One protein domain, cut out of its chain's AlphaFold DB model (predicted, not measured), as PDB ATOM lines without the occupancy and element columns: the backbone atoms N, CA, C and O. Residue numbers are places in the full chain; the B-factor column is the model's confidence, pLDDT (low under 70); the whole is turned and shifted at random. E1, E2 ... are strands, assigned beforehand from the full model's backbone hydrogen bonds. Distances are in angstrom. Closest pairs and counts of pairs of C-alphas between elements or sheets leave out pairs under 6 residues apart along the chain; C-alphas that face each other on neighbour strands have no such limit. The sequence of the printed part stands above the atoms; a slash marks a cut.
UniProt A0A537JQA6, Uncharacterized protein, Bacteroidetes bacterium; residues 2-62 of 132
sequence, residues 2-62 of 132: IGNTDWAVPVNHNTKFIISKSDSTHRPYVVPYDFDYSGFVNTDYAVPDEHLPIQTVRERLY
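This is residues 2 to 62 of the 132 residues of an uncharacterized protein of Bacteroidetes bacterium (UniProt A0A537JQA6). The model has little regular structure: a narrow two-strand hairpin, E1 and E2, makes one end of a rod, and residues 33 to 62, wound in loops with no named element, make the other. The tip of the hairpin's turn, residues 21 to 26, sticks out free. The printed part has 61 residues, no named helix and two antiparallel strands in the order E1, E2, which hold only 8 residues; the class is all strand. It is loose, with a radius of gyration of the C-alphas of 14.1 A and spans of 43 by 21 by 15 A.

Residues 2 to 14 have no named element. E1, residues 15 to 18, begins at C-alpha 15 (184.881, 263.131, 273.657). E2, residues 29 to 32, ends at C-alpha 32 (182.436, 263.820, 277.208). Each is 9.8 A long.

E1 and E2 form a hairpin, antiparallel at 153 degrees. C-alphas 15 and 32 face each other at 4.4 A. N 16 and O 31, 2.9 A apart, are within hydrogen-bond range.

The C-alphas farthest apart, of Ser 22 and Gln 55, are 44.2 A apart. The printed part has no cut, the link E1 to E2 is short, and no printed residue is under 70 in pLDDT.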
ATOM      1  N   ILE A   2     173.413 260.740 284.984       96.75
ATOM      2  CA  ILE A   2     172.550 261.106 283.840       96.75
ATOM      3  C   ILE A   2     172.252 259.977 282.839       96.75
ATOM      4  O   ILE A   2     171.378 260.136 281.998       96.75
ATOM      5  N   GLY A   3     172.946 258.837 282.934       96.25
ATOM      6  CA  GLY A   3     172.736 257.689 282.039       96.25
ATOM      7  C   GLY A   3     173.008 258.031 280.577       96.25
ATOM      8  O   GLY A   3     172.112 257.917 279.755       96.25
ATOM      9  N   ASN A   4     174.220 258.503 280.271       96.56
ATOM     10  CA  ASN A   4     174.657 258.712 278.893       96.56
ATOM     11  C   ASN A   4     175.624 257.597 278.479       96.56
ATOM     12  O   ASN A   4     176.714 257.491 279.053       96.56
ATOM     13  N   THR A   5     175.220 256.779 277.512       95.50
ATOM     14  CA  THR A   5     176.044 255.713 276.925       95.50
ATOM     15  C   THR A   5     176.659 256.112 275.581       95.50
ATOM     16  O   THR A   5     177.532 255.383 275.100       95.50
ATOM     17  N   ASP A   6     176.281 257.274 275.037       95.31
ATOM     18  CA  ASP A   6     176.668 257.785 273.719       95.31
ATOM     19  C   ASP A   6     177.994 258.570 273.739       95.31
ATOM     20  O   ASP A   6     178.111 259.698 273.278       95.31
ATOM     21  N   TRP A   7     179.027 257.979 274.341       94.38
ATOM     22  CA  TRP A   7     180.404 258.474 274.260       94.38
ATOM     23  C   TRP A   7     181.387 257.329 274.496       94.38
ATOM     24  O   TRP A   7     181.092 256.365 275.213       94.38
ATOM     25  N   ALA A   8     182.575 257.408 273.896       92.38
ATOM     26  CA  ALA A   8     183.587 256.370 274.044       92.38
ATOM     27  C   ALA A   8     185.005 256.877 273.753       92.38
ATOM     28  O   ALA A   8     185.311 257.339 272.656       92.38
ATOM     29  N   VAL A   9     185.908 256.670 274.719       91.31
ATOM     30  CA  VAL A   9     187.340 257.004 274.595       91.31
ATOM     31  C   VAL A   9     188.045 256.237 273.468       91.31
ATOM     32  O   VAL A   9     188.746 256.887 272.696       91.31
ATOM     33  N   PRO A  10     187.889 254.900 273.317       89.25
ATOM     34  CA  PRO A  10     188.693 254.138 272.354       89.25
ATOM     35  C   PRO A  10     188.472 254.536 270.892       89.25
ATOM     36  O   PRO A  10     189.385 254.419 270.082       89.25
ATOM     37  N   VAL A  11     187.268 255.009 270.566       91.56
ATOM     38  CA  VAL A  11     186.870 255.417 269.208       91.56
ATOM     39  C   VAL A  11     186.748 256.937 269.061       91.56
ATOM     40  O   VAL A  11     186.330 257.414 268.014       91.56
ATOM     41  N   ASN A  12     187.129 257.701 270.095       93.25
ATOM     42  CA  ASN A  12     187.012 259.161 270.142       93.25
ATOM     43  C   ASN A  12     185.602 259.671 269.776       93.25
ATOM     44  O   ASN A  12     185.445 260.658 269.056       93.25
ATOM     45  N   HIS A  13     184.580 258.966 270.262       94.69
ATOM     46  CA  HIS A  13     183.176 259.300 270.040       94.69
ATOM     47  C   HIS A  13     182.686 260.210 271.159       94.69
ATOM     48  O   HIS A  13     182.803 259.841 272.330       94.69
ATOM     49  N   ASN A  14     182.166 261.390 270.811       96.50
ATOM     50  CA  ASN A  14     181.615 262.366 271.757       96.50
ATOM     51  C   ASN A  14     182.544 262.710 272.937       96.50
ATOM     52  O   ASN A  14     182.118 262.929 274.070       96.50
ATOM     53  N   THR A  15     183.852 262.781 272.668       96.25
ATOM     54  CA  THR A  15     184.881 263.131 273.657       96.25
ATOM     55  C   THR A  15     185.850 264.193 273.159       96.25
ATOM     56  O   THR A  15     186.234 264.223 271.989       96.25
ATOM     57  N   LYS A  16     186.317 265.047 274.072       95.19
ATOM     58  CA  LYS A  16     187.505 265.888 273.881       95.19
ATOM     59  C   LYS A  16     188.563 265.548 274.921       95.19
ATOM     60  O   LYS A  16     188.249 265.330 276.087       95.19
ATOM     61  N   PHE A  17     189.821 265.553 274.493       93.88
ATOM     62  CA  PHE A  17     190.971 265.400 275.377       93.88
ATOM     63  C   PHE A  17     191.553 266.774 275.698       93.88
ATOM     64  O   PHE A  17     191.901 267.531 274.789       93.88
ATOM     65  N   ILE A  18     191.662 267.095 276.983       93.25
ATOM     66  CA  ILE A  18     192.283 268.329 277.468       93.25
ATOM     67  C   ILE A  18     193.614 267.966 278.121       93.25
ATOM     68  O   ILE A  18     193.660 267.153 279.040       93.25
ATOM     69  N   ILE A  19     194.699 268.574 277.642       92.25
ATOM     70  CA  ILE A  19     196.059 268.361 278.151       92.25
ATOM     71  C   ILE A  19     196.520 269.642 278.847       92.25
ATOM     72  O   ILE A  19     196.214 270.750 278.394       92.25
ATOM     73  N   SER A  20     197.254 269.498 279.952       89.19
ATOM     74  CA  SER A  20     197.857 270.644 280.628       89.19
ATOM     75  C   SER A  20     198.870 271.332 279.714       89.19
ATOM     76  O   SER A  20     199.726 270.693 279.105       89.19
ATOM     77  N   LYS A  21     198.806 272.666 279.648       89.62
ATOM     78  CA  LYS A  21     199.809 273.460 278.923       89.62
ATOM     79  C   LYS A  21     201.169 273.465 279.627       89.62
ATOM     80  O   LYS A  21     202.172 273.713 278.968       89.62
ATOM     81  N   SER A  22     201.196 273.245 280.943       92.12
ATOM     82  CA  SER A  22     202.407 273.300 281.772       92.12
ATOM     83  C   SER A  22     203.005 271.929 282.090       92.12
ATOM     84  O   SER A  22     204.172 271.863 282.458       92.12
ATOM     85  N   ASP A  23     202.236 270.851 281.935       87.88
ATOM     86  CA  ASP A  23     202.694 269.473 282.130       87.88
ATOM     87  C   ASP A  23     202.149 268.584 281.006       87.88
ATOM     88  O   ASP A  23     201.049 268.035 281.089       87.88
ATOM     89  N   SER A  24     202.931 268.448 279.935       82.06
ATOM     90  CA  SER A  24     202.590 267.590 278.797       82.06
ATOM     91  C   SER A  24     202.761 266.094 279.084       82.06
ATOM     92  O   SER A  24     202.405 265.279 278.234       82.06
ATOM     93  N   THR A  25     203.300 265.721 280.251       85.56
ATOM     94  CA  THR A  25     203.473 264.318 280.664       85.56
ATOM     95  C   THR A  25     202.266 263.780 281.427       85.56
ATOM     96  O   THR A  25     202.098 262.563 281.546       85.56
ATOM     97  N   HIS A  26     201.393 264.672 281.898       87.75
ATOM     98  CA  HIS A  26     200.149 264.294 282.543       87.75
ATOM     99  C   HIS A  26     199.212 263.572 281.573       87.75
ATOM    100  O   HIS A  26     199.110 263.914 280.391       87.75
ATOM    101  N   ARG A  27     198.463 262.590 282.086       89.44
ATOM    102  CA  ARG A  27     197.398 261.956 281.300       89.44
ATOM    103  C   ARG A  27     196.342 263.007 280.923       89.44
ATOM    104  O   ARG A  27     196.020 263.851 281.762       89.44
ATOM    105  N   PRO A  28     195.786 262.963 279.699       90.81
ATOM    106  CA  PRO A  28     194.743 263.896 279.296       90.81
ATOM    107  C   PRO A  28     193.480 263.713 280.140       90.81
ATOM    108  O   PRO A  28     193.093 262.589 280.469       90.81
ATOM    109  N   TYR A  29     192.788 264.817 280.408       91.69
ATOM    110  CA  TYR A  29     191.420 264.788 280.908       91.69
ATOM    111  C   TYR A  29     190.473 264.481 279.755       91.69
ATOM    112  O   TYR A  29     190.515 265.141 278.716       91.69
ATOM    113  N   VAL A  30     189.609 263.491 279.946       93.06
ATOM    114  CA  VAL A  30     188.542 263.174 278.997       93.06
ATOM    115  C   VAL A  30     187.305 263.968 279.385       93.06
ATOM    116  O   VAL A  30     186.803 263.823 280.497       93.06
ATOM    117  N   VAL A  31     186.805 264.780 278.460       94.31
ATOM    118  CA  VAL A  31     185.558 265.525 278.620       94.31
ATOM    119  C   VAL A  31     184.543 264.981 277.619       94.31
ATOM    120  O   VAL A  31     184.688 265.252 276.421       94.31
ATOM    121  N   PRO A  32     183.549 264.191 278.065       94.25
ATOM    122  CA  PRO A  32     182.436 263.820 277.208       94.25
ATOM    123  C   PRO A  32     181.571 265.052 276.906       94.25
ATOM    124  O   PRO A  32     181.397 265.925 277.760       94.25
ATOM    125  N   TYR A  33     181.044 265.119 275.690       94.62
ATOM    126  CA  TYR A  33     180.058 266.106 275.246       94.62
ATOM    127  C   TYR A  33     178.907 265.379 274.544       94.62
ATOM    128  O   TYR A  33     178.969 264.167 274.412       94.62
ATOM    129  N   ASP A  34     177.895 266.123 274.105       93.44
ATOM    130  CA  ASP A  34     176.658 265.592 273.518       93.44
ATOM    131  C   ASP A  34     175.834 264.745 274.506       93.44
ATOM    132  O   ASP A  34     176.232 263.674 274.965       93.44
ATOM    133  N   PHE A  35     174.701 265.296 274.944       95.44
ATOM    134  CA  PHE A  35     173.896 264.727 276.037       95.44
ATOM    135  C   PHE A  35     172.437 264.494 275.649       95.44
ATOM    136  O   PHE A  35     171.636 264.104 276.503       95.44
ATOM    137  N   ASP A  36     172.084 264.727 274.392       95.75
ATOM    138  CA  ASP A  36     170.751 264.495 273.840       95.75
ATOM    139  C   ASP A  36     170.332 263.012 273.894       95.75
ATOM    140  O   ASP A  36     169.154 262.725 274.118       95.75
ATOM    141  N   TYR A  37     171.297 262.087 273.824       96.50
ATOM    142  CA  TYR A  37     171.113 260.640 274.024       96.50
ATOM    143  C   TYR A  37     171.146 260.194 275.494       96.50
ATOM    144  O   TYR A  37     171.029 259.005 275.797       96.50
ATOM    145  N   SER A  38     171.292 261.118 276.449       97.62
ATOM    146  CA  SER A  38     171.267 260.750 277.866       97.62
ATOM    147  C   SER A  38     169.848 260.447 278.347       97.62
ATOM    148  O   SER A  38     168.901 261.176 278.045       97.62
ATOM    149  N   GLY A  39     169.703 259.442 279.210       97.62
ATOM    150  CA  GLY A  39     168.424 259.149 279.854       97.62
ATOM    151  C   GLY A  39     167.877 260.305 280.692       97.62
ATOM    152  O   GLY A  39     166.673 260.376 280.908       97.62
ATOM    153  N   PHE A  40     168.721 261.237 281.149       97.38
ATOM    154  CA  PHE A  40     168.259 262.447 281.836       97.38
ATOM    155  C   PHE A  40     167.523 263.410 280.900       97.38
ATOM    156  O   PHE A  40     166.529 263.995 281.320       97.38
ATOM    157  N   VAL A  41     167.991 263.561 279.655       96.06
ATOM    158  CA  VAL A  41     167.333 264.412 278.652       96.06
ATOM    159  C   VAL A  41     166.140 263.689 278.025       96.06
ATOM    160  O   VAL A  41     165.096 264.311 277.856       96.06
ATOM    161  N   ASN A  42     166.268 262.386 277.745       96.25
ATOM    162  CA  ASN A  42     165.186 261.535 277.239       96.25
ATOM    163  C   ASN A  42     164.478 262.129 276.006       96.25
ATOM    164  O   ASN A  42     163.257 262.302 276.003       96.25
ATOM    165  N   THR A  43     165.252 262.491 274.981       96.38
ATOM    166  CA  THR A  43     164.683 262.957 273.710       96.38
ATOM    167  C   THR A  43     163.887 261.841 273.024       96.38
ATOM    168  O   THR A  43     164.127 260.656 273.245       96.38
ATOM    169  N   ASP A  44     162.916 262.214 272.191       95.88
ATOM    170  CA  ASP A  44     162.013 261.282 271.502       95.88
ATOM    171  C   ASP A  44     162.699 260.456 270.404       95.88
ATOM    172  O   ASP A  44     162.219 259.378 270.052       95.88
ATOM    173  N   TYR A  45     163.822 260.947 269.882       96.12
ATOM    174  CA  TYR A  45     164.640 260.258 268.885       96.12
ATOM    175  C   TYR A  45     165.790 259.440 269.482       96.12
ATOM    176  O   TYR A  45     166.405 258.665 268.750       96.12
ATOM    177  N   ALA A  46     166.116 259.609 270.767       96.69
ATOM    178  CA  ALA A  46     167.220 258.885 271.379       96.69
ATOM    179  C   ALA A  46     166.884 257.399 271.523       96.69
ATOM    180  O   ALA A  46     165.918 257.005 272.181       96.69
ATOM    181  N   VAL A  47     167.735 256.564 270.938       96.69
ATOM    182  CA  VAL A  47     167.667 255.108 271.035       96.69
ATOM    183  C   VAL A  47     169.009 254.573 271.529       96.69
ATOM    184  O   VAL A  47     170.048 255.145 271.194       96.69
ATOM    185  N   PRO A  48     169.032 253.500 272.338       95.94
ATOM    186  CA  PRO A  48     170.288 252.860 272.695       95.94
ATOM    187  C   PRO A  48     171.020 252.320 271.469       95.94
ATOM    188  O   PRO A  48     170.395 251.869 270.511       95.94
ATOM    189  N   ASP A  49     172.348 252.293 271.547       93.75
ATOM    190  CA  ASP A  49     173.172 251.495 270.641       93.75
ATOM    191  C   ASP A  49     172.751 250.016 270.741       93.75
ATOM    192  O   ASP A  49     172.647 249.462 271.840       93.75
ATOM    193  N   GLU A  50     172.493 249.390 269.591       94.94
ATOM    194  CA  GLU A  50     171.963 248.025 269.473       94.94
ATOM    195  C   GLU A  50     172.880 246.945 270.066       94.94
ATOM    196  O   GLU A  50     172.431 245.838 270.369       94.94
ATOM    197  N   HIS A  51     174.165 247.253 270.254       93.44
ATOM    198  CA  HIS A  51     175.130 246.356 270.879       93.44
ATOM    199  C   HIS A  51     175.112 246.428 272.411       93.44
ATOM    200  O   HIS A  51     175.789 245.633 273.069       93.44
ATOM    201  N   LEU A  52     174.385 247.381 273.004       94.56
ATOM    202  CA  LEU A  52     174.285 247.515 274.452       94.56
ATOM    203  C   LEU A  52     173.136 246.667 275.016       94.56
ATOM    204  O   LEU A  52     172.067 246.586 274.418       94.56
ATOM    205  N   PRO A  53     173.302 246.077 276.213       95.56
ATOM    206  CA  PRO A  53     172.276 245.259 276.858       95.56
ATOM    207  C   PRO A  53     171.210 246.114 277.569       95.56
ATOM    208  O   PRO A  53     170.860 245.828 278.711       95.56
ATOM    209  N   ILE A  54     170.734 247.184 276.929       97.19
ATOM    210  CA  ILE A  54     169.697 248.079 277.459       97.19
ATOM    211  C   ILE A  54     168.603 248.315 276.422       97.19
ATOM    212  O   ILE A  54     168.875 248.391 275.226       97.19
ATOM    213  N   GLN A  55     167.357 248.437 276.873       97.19
ATOM    214  CA  GLN A  55     166.198 248.576 275.979       97.19
ATOM    215  C   GLN A  55     165.800 250.033 275.729       97.19
ATOM    216  O   GLN A  55     165.112 250.342 274.757       97.19
ATOM    217  N   THR A  56     166.224 250.942 276.604       97.25
ATOM    218  CA  THR A  56     165.912 252.371 276.537       97.25
ATOM    219  C   THR A  56     167.085 253.193 277.056       97.25
ATOM    220  O   THR A  56     167.814 252.751 277.940       97.25
ATOM    221  N   VAL A  57     167.257 254.420 276.548       96.88
ATOM    222  CA  VAL A  57     168.281 255.361 277.045       96.88
ATOM    223  C   VAL A  57     168.075 255.736 278.517       96.88
ATOM    224  O   VAL A  57     168.981 256.254 279.167       96.88
ATOM    225  N   ARG A  58     166.893 255.439 279.072       97.25
ATOM    226  CA  ARG A  58     166.569 255.572 280.497       97.25
ATOM    227  C   ARG A  58     167.228 254.502 281.371       97.25
ATOM    228  O   ARG A  58     167.335 254.694 282.578       97.25
ATOM    229  N   GLU A  59     167.689 253.392 280.807       97.50
ATOM    230  CA  GLU A  59     168.423 252.379 281.561       97.50
ATOM    231  C   GLU A  59     169.892 252.788 281.713       97.50
ATOM    232  O   GLU A  59     170.619 253.023 280.747       97.50
ATOM    233  N   ARG A  60     170.362 252.876 282.962       96.75
ATOM    234  CA  ARG A  60     171.761 253.211 283.243       96.75
ATOM    235  C   ARG A  60     172.647 251.993 283.030       96.75
ATOM    236  O   ARG A  60     172.466 250.976 283.690       96.75
ATOM    237  N   LEU A  61     173.687 252.163 282.221       96.31
ATOM    238  CA  LEU A  61     174.719 251.155 282.010       96.31
ATOM    239  C   LEU A  61     176.101 251.724 282.342       96.31
ATOM    240  O   LEU A  61     176.535 252.721 281.761       96.31
ATOM    241  N   TYR A  62     176.813 251.082 283.270       95.94
ATOM    242  CA  TYR A  62     178.211 251.406 283.533       95.94
ATOM    243  C   TYR A  62     179.109 250.707 282.510       95.94
ATOM    244  O   TYR A  62     179.138 249.485 282.431       95.94
TER     245      TYR A  62